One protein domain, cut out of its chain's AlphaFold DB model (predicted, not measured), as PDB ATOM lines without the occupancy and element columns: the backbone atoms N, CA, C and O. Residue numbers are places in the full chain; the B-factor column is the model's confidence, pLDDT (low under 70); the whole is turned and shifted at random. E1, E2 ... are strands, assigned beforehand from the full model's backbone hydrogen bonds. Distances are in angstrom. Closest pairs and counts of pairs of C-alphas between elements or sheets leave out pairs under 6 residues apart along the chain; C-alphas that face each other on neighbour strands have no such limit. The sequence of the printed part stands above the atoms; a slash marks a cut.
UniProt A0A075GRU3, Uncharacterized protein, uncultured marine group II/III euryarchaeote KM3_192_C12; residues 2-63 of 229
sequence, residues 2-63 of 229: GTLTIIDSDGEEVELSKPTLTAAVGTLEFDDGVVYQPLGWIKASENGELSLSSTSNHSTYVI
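This is residues 2 to 63 of the 229 residues of an uncharacterized protein of uncultured marine group II/III euryarchaeote KM3_192_C12 (UniProt A0A075GRU3). There is little regular structure here: a long, winding loop, residues 8 to 50, is closed at its base by a two-stranded ribbon, E1 and E2. A narrow turn, where residues 28 to 29 pair antiparallel with 35 to 36, makes one end of the longest axis. The printed part has 62 residues, with no named helix and two named strands, E1 then E2, antiparallel; the class is all strand, with 8 residues in named elements. It is only just loose, close to compact, with a radius of gyration of the C-alphas of 13.1 A and spans of 39 by 31 by 18 A.

Find C-alpha 4 at (219.754, 183.112, 139.535); from there E1, residues 4 to 7, runs 10.1 A. E2, residues 51 to 54, also runs 10.1 A, to C-alpha 54 at (223.077, 180.265, 138.428).

E1 and E2 form a hairpin with a long link of 43 residues, their directions at 164 degrees. Look at N 5 and O 53, 2.9 A apart, within hydrogen-bond range.

The farthest C-alphas, of Asp 10 and Asp 32, are 39.6 A apart. The printed part has no cut; pLDDT is under 70 at residues 2, 21 to 24, 26 and 45.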
ATOM      1  N   GLY A   2     223.938 183.109 146.156       62.66
ATOM      2  CA  GLY A   2     223.944 182.866 144.715       62.66
ATOM      3  C   GLY A   2     222.804 183.639 144.065       62.66
ATOM      4  O   GLY A   2     221.724 183.719 144.646       62.66
ATOM      5  N   THR A   3     223.056 184.204 142.894       74.62
ATOM      6  CA  THR A   3     222.044 184.859 142.061       74.62
ATOM      7  C   THR A   3     221.640 183.898 140.944       74.62
ATOM      8  O   THR A   3     222.505 183.227 140.367       74.62
ATOM      9  N   LEU A   4     220.336 183.800 140.686       79.38
ATOM     10  CA  LEU A   4     219.754 183.112 139.535       79.38
ATOM     11  C   LEU A   4     219.307 184.185 138.542       79.38
ATOM     12  O   LEU A   4     218.536 185.061 138.924       79.38
ATOM     13  N   THR A   5     219.783 184.100 137.305       82.31
ATOM     14  CA  THR A   5     219.412 185.006 136.214       82.31
ATOM     15  C   THR A   5     218.789 184.183 135.096       82.31
ATOM     16  O   THR A   5     219.345 183.154 134.694       82.31
ATOM     17  N   ILE A   6     217.625 184.626 134.626       83.81
ATOM     18  CA  ILE A   6     216.823 183.966 133.593       83.81
ATOM     19  C   ILE A   6     216.732 184.932 132.418       83.81
ATOM     20  O   ILE A   6     216.312 186.070 132.604       83.81
ATOM     21  N   ILE A   7     217.155 184.490 131.238       83.88
ATOM     22  CA  ILE A   7     217.207 185.316 130.028       83.88
ATOM     23  C   ILE A   7     216.314 184.676 128.965       83.88
ATOM     24  O   ILE A   7     216.413 183.467 128.733       83.88
ATOM     25  N   ASP A   8     215.448 185.480 128.351       82.12
ATOM     26  CA  ASP A   8     214.584 185.065 127.242       82.12
ATOM     27  C   ASP A   8     215.339 185.044 125.900       82.12
ATOM     28  O   ASP A   8     216.462 185.544 125.789       82.12
ATOM     29  N   SER A   9     214.720 184.512 124.846       79.81
ATOM     30  CA  SER A   9     215.306 184.426 123.502       79.81
ATOM     31  C   SER A   9     215.703 185.779 122.902       79.81
ATOM     32  O   SER A   9     216.608 185.833 122.069       79.81
ATOM     33  N   ASP A  10     215.083 186.866 123.361       78.12
ATOM     34  CA  ASP A  10     215.395 188.236 122.940       78.12
ATOM     35  C   ASP A  10     216.540 188.880 123.747       78.12
ATOM     36  O   ASP A  10     216.951 190.005 123.464       78.12
ATOM     37  N   GLY A  11     217.097 188.169 124.734       76.62
ATOM     38  CA  GLY A  11     218.172 188.664 125.597       76.62
ATOM     39  C   GLY A  11     217.695 189.497 126.791       76.62
ATOM     40  O   GLY A  11     218.530 190.021 127.528       76.62
ATOM     41  N   GLU A  12     216.382 189.603 126.995       81.00
ATOM     42  CA  GLU A  12     215.766 190.314 128.119       81.00
ATOM     43  C   GLU A  12     215.727 189.442 129.385       81.00
ATOM     44  O   GLU A  12     215.539 188.224 129.322       81.00
ATOM     45  N   GLU A  13     215.913 190.067 130.552       81.31
ATOM     46  CA  GLU A  13     215.847 189.370 131.839       81.31
ATOM     47  C   GLU A  13     214.387 189.127 132.240       81.31
ATOM     48  O   GLU A  13     213.576 190.050 132.322       81.31
ATOM     49  N   VAL A  14     214.054 187.866 132.518       82.19
ATOM     50  CA  VAL A  14     212.714 187.462 132.943       82.19
ATOM     51  C   VAL A  14     212.643 187.477 134.464       82.19
ATOM     52  O   VAL A  14     213.355 186.734 135.146       82.19
ATOM     53  N   GLU A  15     211.743 188.293 135.011       82.00
ATOM     54  CA  GLU A  15     211.526 188.353 136.454       82.00
ATOM     55  C   GLU A  15     210.863 187.075 136.987       82.00
ATOM     56  O   GLU A  15     209.832 186.605 136.496       82.00
ATOM     57  N   LEU A  16     211.437 186.535 138.064       83.81
ATOM     58  CA  LEU A  16     210.866 185.401 138.777       83.81
ATOM     59  C   LEU A  16     209.655 185.855 139.602       83.81
ATOM     60  O   LEU A  16     209.782 186.607 140.572       83.81
ATOM     61  N   SER A  17     208.474 185.348 139.256       83.19
ATOM     62  CA  SER A  17     207.247 185.634 139.996       83.19
ATOM     63  C   SER A  17     207.154 184.782 141.260       83.19
ATOM     64  O   SER A  17     207.530 183.608 141.278       83.19
ATOM     65  N   LYS A  18     206.618 185.357 142.344       80.75
ATOM     66  CA  LYS A  18     206.406 184.617 143.597       80.75
ATOM     67  C   LYS A  18     205.340 183.528 143.420       80.75
ATOM     68  O   LYS A  18     204.376 183.759 142.687       80.75
ATOM     69  N   PRO A  19     205.460 182.386 144.120       80.00
ATOM     70  CA  PRO A  19     204.407 181.376 144.148       80.00
ATOM     71  C   PRO A  19     203.099 181.987 144.666       80.00
ATOM     72  O   PRO A  19     203.095 182.686 145.683       80.00
ATOM     73  N   THR A  20     201.992 181.738 143.972       70.50
ATOM     74  CA  THR A  20     200.646 182.153 144.396       70.50
ATOM     75  C   THR A  20     199.752 180.928 144.543       70.50
ATOM     76  O   THR A  20     200.104 179.844 144.107       70.50
ATOM     77  N   LEU A  21     198.573 181.084 145.152       64.56
ATOM     78  CA  LEU A  21     197.570 180.009 145.197       64.56
ATOM     79  C   LEU A  21     196.979 179.683 143.815       64.56
ATOM     80  O   LEU A  21     196.380 178.630 143.640       64.56
ATOM     81  N   THR A  22     197.090 180.609 142.861       62.50
ATOM     82  CA  THR A  22     196.481 180.507 141.529       62.50
ATOM     83  C   THR A  22     197.434 179.972 140.469       62.50
ATOM     84  O   THR A  22     196.982 179.335 139.525       62.50
ATOM     85  N   ALA A  23     198.737 180.214 140.609       63.78
ATOM     86  CA  ALA A  23     199.755 179.496 139.863       63.78
ATOM     87  C   ALA A  23     200.043 178.223 140.660       63.78
ATOM     88  O   ALA A  23     200.520 178.335 141.784       63.78
ATOM     89  N   ALA A  24     199.712 177.045 140.129       61.56
ATOM     90  CA  ALA A  24     199.818 175.747 140.808       61.56
ATOM     91  C   ALA A  24     201.281 175.318 141.063       61.56
ATOM     92  O   ALA A  24     201.737 174.255 140.662       61.56
ATOM     93  N   VAL A  25     202.057 176.158 141.739       70.25
ATOM     94  CA  VAL A  25     203.456 175.917 142.061       70.25
ATOM     95  C   VAL A  25     203.497 175.152 143.380       70.25
ATOM     96  O   VAL A  25     203.580 175.731 144.465       70.25
ATOM     97  N   GLY A  26     203.359 173.833 143.278       68.88
ATOM     98  CA  GLY A  26     203.364 172.927 144.423       68.88
ATOM     99  C   GLY A  26     204.738 172.791 145.082       68.88
ATOM    100  O   GLY A  26     205.780 172.913 144.439       68.88
ATOM    101  N   THR A  27     204.735 172.505 146.385       76.88
ATOM    102  CA  THR A  27     205.915 171.945 147.058       76.88
ATOM    103  C   THR A  27     206.085 170.508 146.576       76.88
ATOM    104  O   THR A  27     205.107 169.764 146.551       76.88
ATOM    105  N   LEU A  28     207.300 170.125 146.187       76.44
ATOM    106  CA  LEU A  28     207.585 168.758 145.762       76.44
ATOM    107  C   LEU A  28     208.122 167.953 146.936       76.44
ATOM    108  O   LEU A  28     209.094 168.361 147.567       76.44
ATOM    109  N   GLU A  29     207.511 166.807 147.195       82.25
ATOM    110  CA  GLU A  29     207.987 165.813 148.149       82.25
ATOM    111  C   GLU A  29     208.348 164.546 147.375       82.25
ATOM    112  O   GLU A  29     207.545 164.043 146.588       82.25
ATOM    113  N   PHE A  30     209.577 164.074 147.555       79.25
ATOM    114  CA  PHE A  30     210.068 162.836 146.960       79.25
ATOM    115  C   PHE A  30     209.935 161.674 147.953       79.25
ATOM    116  O   PHE A  30     209.876 161.880 149.165       79.25
ATOM    117  N   ASP A  31     209.922 160.438 147.444       81.50
ATOM    118  CA  ASP A  31     209.718 159.214 148.241       81.50
ATOM    119  C   ASP A  31     210.769 158.996 149.350       81.50
ATOM    120  O   ASP A  31     210.553 158.234 150.292       81.50
ATOM    121  N   ASP A  32     211.920 159.659 149.249       84.38
ATOM    122  CA  ASP A  32     212.987 159.662 150.251       84.38
ATOM    123  C   ASP A  32     212.757 160.672 151.395       84.38
ATOM    124  O   ASP A  32     213.580 160.772 152.310       84.38
ATOM    125  N   GLY A  33     211.634 161.396 151.369       83.06
ATOM    126  CA  GLY A  33     211.255 162.421 152.340       83.06
ATOM    127  C   GLY A  33     211.921 163.777 152.098       83.06
ATOM    128  O   GLY A  33     211.832 164.663 152.954       83.06
ATOM    129  N   VAL A  34     212.612 163.963 150.970       84.12
ATOM    130  CA  VAL A  34     213.188 165.260 150.613       84.12
ATOM    131  C   VAL A  34     212.094 166.170 150.065       84.12
ATOM    132  O   VAL A  34     211.404 165.847 149.099       84.12
ATOM    133  N   VAL A  35     211.970 167.345 150.683       83.62
ATOM    134  CA  VAL A  35     210.969 168.355 150.335       83.62
ATOM    135  C   VAL A  35     211.649 169.561 149.690       83.62
ATOM    136  O   VAL A  35     212.517 170.193 150.296       83.62
ATOM    137  N   TYR A  36     211.228 169.916 148.479       82.19
ATOM    138  CA  TYR A  36     211.695 171.088 147.744       82.19
ATOM    139  C   TYR A  36     210.632 172.180 147.746       82.19
ATOM    140  O   TYR A  36     209.511 171.993 147.269       82.19
ATOM    141  N   GLN A  37     211.017 173.349 148.256       82.50
ATOM    142  CA  GLN A  37     210.177 174.538 148.215       82.50
ATOM    143  C   GLN A  37     210.393 175.310 146.912       82.50
ATOM    144  O   GLN A  37     211.542 175.525 146.511       82.50
ATOM    145  N   PRO A  38     209.313 175.770 146.266       83.19
ATOM    146  CA  PRO A  38     209.436 176.549 145.051       83.19
ATOM    147  C   PRO A  38     209.989 177.943 145.347       83.19
ATOM    148  O   PRO A  38     209.495 178.660 146.216       83.19
ATOM    149  N   LEU A  39     210.999 178.345 144.575       81.75
ATOM    150  CA  LEU A  39     211.563 179.697 144.636       81.75
ATOM    151  C   LEU A  39     210.669 180.720 143.923       81.75
ATOM    152  O   LEU A  39     210.614 181.883 144.315       81.75
ATOM    153  N   GLY A  40     209.952 180.276 142.894       83.50
ATOM    154  CA  GLY A  40     209.052 181.088 142.094       83.50
ATOM    155  C   GLY A  40     208.648 180.368 140.817       83.50
ATOM    156  O   GLY A  40     208.932 179.182 140.649       83.50
ATOM    157  N   TRP A  41     207.986 181.091 139.929       85.56
ATOM    158  CA  TRP A  41     207.567 180.594 138.627       85.56
ATOM    159  C   TRP A  41     207.802 181.642 137.549       85.56
ATOM    160  O   TRP A  41     207.899 182.841 137.822       85.56
ATOM    161  N   ILE A  42     207.894 181.156 136.320       84.75
ATOM    162  CA  ILE A  42     208.033 181.960 135.116       84.75
ATOM    163  C   ILE A  42     206.935 181.554 134.143       84.75
ATOM    164  O   ILE A  42     206.574 180.380 134.054       84.75
ATOM    165  N   LYS A  43     206.402 182.533 133.417       81.50
ATOM    166  CA  LYS A  43     205.502 182.294 132.294       81.50
ATOM    167  C   LYS A  43     206.238 182.681 131.027       81.50
ATOM    168  O   LYS A  43     206.521 183.859 130.847       81.50
ATOM    169  N   ALA A  44     206.510 181.711 130.165       75.31
ATOM    170  CA  ALA A  44     206.971 182.022 128.821       75.31
ATOM    171  C   ALA A  44     205.834 182.738 128.072       75.31
ATOM    172  O   ALA A  44     204.706 182.235 128.024       75.31
ATOM    173  N   SER A  45     206.096 183.941 127.564       68.94
ATOM    174  CA  SER A  45     205.140 184.706 126.755       68.94
ATOM    175  C   SER A  45     205.001 184.135 125.348       68.94
ATOM    176  O   SER A  45     203.916 184.208 124.773       68.94
ATOM    177  N   GLU A  46     206.068 183.532 124.820       72.88
ATOM    178  CA  GLU A  46     206.136 182.973 123.471       72.88
ATOM    179  C   GLU A  46     206.888 181.634 123.454       72.88
ATOM    180  O   GLU A  46     207.543 181.248 124.425       72.88
ATOM    181  N   ASN A  47     206.777 180.897 122.344       71.56
ATOM    182  CA  ASN A  47     207.572 179.691 122.125       71.56
ATOM    183  C   ASN A  47     209.031 180.104 121.880       71.56
ATOM    184  O   ASN A  47     209.390 180.447 120.755       71.56
ATOM    185  N   GLY A  48     209.849 180.070 122.929       73.81
ATOM    186  CA  GLY A  48     211.243 180.506 122.907       73.81
ATOM    187  C   GLY A  48     212.159 179.605 123.731       73.81
ATOM    188  O   GLY A  48     211.720 178.659 124.390       73.81
ATOM    189  N   GLU A  49     213.457 179.890 123.668       79.12
ATOM    190  CA  GLU A  49     214.472 179.233 124.488       79.12
ATOM    191  C   GLU A  49     214.804 180.121 125.689       79.12
ATOM    192  O   GLU A  49     215.197 181.274 125.527       79.12
ATOM    193  N   LEU A  50     214.674 179.569 126.896       81.25
ATOM    194  CA  LEU A  50     215.028 180.246 128.141       81.25
ATOM    195  C   LEU A  50     216.401 179.772 128.609       81.25
ATOM    196  O   LEU A  50     216.607 178.589 128.889       81.25
ATOM    197  N   SER A  51     217.336 180.707 128.747       82.69
ATOM    198  CA  SER A  51     218.663 180.437 129.291       82.69
ATOM    199  C   SER A  51     218.685 180.711 130.790       82.69
ATOM    200  O   SER A  51     218.531 181.850 131.232       82.69
ATOM    201  N   LEU A  52     218.907 179.663 131.588       82.81
ATOM    202  CA  LEU A  52     219.050 179.776 133.040       82.81
ATOM    203  C   LEU A  52     220.525 179.737 133.434       82.81
ATOM    204  O   LEU A  52     221.231 178.768 133.155       82.81
ATOM    205  N   SER A  53     220.981 180.766 134.146       82.69
ATOM    206  CA  SER A  53     222.325 180.809 134.722       82.69
ATOM    207  C   SER A  53     222.252 180.996 136.233       82.69
ATOM    208  O   SER A  53     221.536 181.855 136.748       82.69
ATOM    209  N   SER A  54     222.980 180.159 136.974       81.62
ATOM    210  CA  SER A  54     223.077 180.265 138.428       81.62
ATOM    211  C   SER A  54     224.531 180.377 138.844       81.62
ATOM    212  O   SER A  54     225.385 179.612 138.404       81.62
ATOM    213  N   THR A  55     224.800 181.314 139.744       81.81
ATOM    214  CA  THR A  55     226.104 181.466 140.411       81.81
ATOM    215  C   THR A  55     226.159 180.716 141.745       81.81
ATOM    216  O   THR A  55     227.108 180.865 142.516       81.81
ATOM    217  N   SER A  56     225.120 179.936 142.060       76.94
ATOM    218  CA  SER A  56     225.023 179.177 143.303       76.94
ATOM    219  C   SER A  56     225.663 177.792 143.180       76.94
ATOM    220  O   SER A  56     225.675 177.191 142.112       76.94
ATOM    221  N   ASN A  57     226.143 177.254 144.304       78.44
ATOM    222  CA  ASN A  57     226.605 175.861 144.394       78.44
ATOM    223  C   ASN A  57     225.448 174.868 144.623       78.44
ATOM    224  O   ASN A  57     225.691 173.716 144.979       78.44
ATOM    225  N   HIS A  58     224.195 175.315 144.498       76.56
ATOM    226  CA  HIS A  58     223.012 174.489 144.705       76.56
ATOM    227  C   HIS A  58     222.448 174.023 143.361       76.56
ATOM    228  O   HIS A  58     222.494 174.746 142.370       76.56
ATOM    229  N   SER A  59     221.904 172.807 143.336       77.25
ATOM    230  CA  SER A  59     221.164 172.294 142.185       77.25
ATOM    231  C   SER A  59     219.790 172.962 142.121       77.25
ATOM    232  O   SER A  59     218.960 172.744 143.006       77.25
ATOM    233  N   THR A  60     219.549 173.756 141.082       77.56
ATOM    234  CA  THR A  60     218.223 174.304 140.780       77.56
ATOM    235  C   THR A  60     217.514 173.368 139.812       77.56
ATOM    236  O   THR A  60     218.059 173.046 138.759       77.56
ATOM    237  N   TYR A  61     216.301 172.949 140.160       81.88
ATOM    238  CA  TYR A  61     215.449 172.149 139.284       81.88
ATOM    239  C   TYR A  61     214.418 173.051 138.614       81.88
ATOM    240  O   TYR A  61     213.808 173.897 139.268       81.88
ATOM    241  N   VAL A  62     214.237 172.863 137.309       83.12
ATOM    242  CA  VAL A  62     213.184 173.511 136.525       83.12
ATOM    243  C   VAL A  62     212.147 172.451 136.212       83.12
ATOM    244  O   VAL A  62     212.489 171.356 135.769       83.12
ATOM    245  N   ILE A  63     210.891 172.768 136.499       81.75
ATOM    246  CA  ILE A  63     209.779 171.832 136.411       81.75
ATOM    247  C   ILE A  63     208.745 172.432 135.470       81.75
ATOM    248  O   ILE A  63     208.329 173.577 135.656       81.75
TER     249      ILE A  63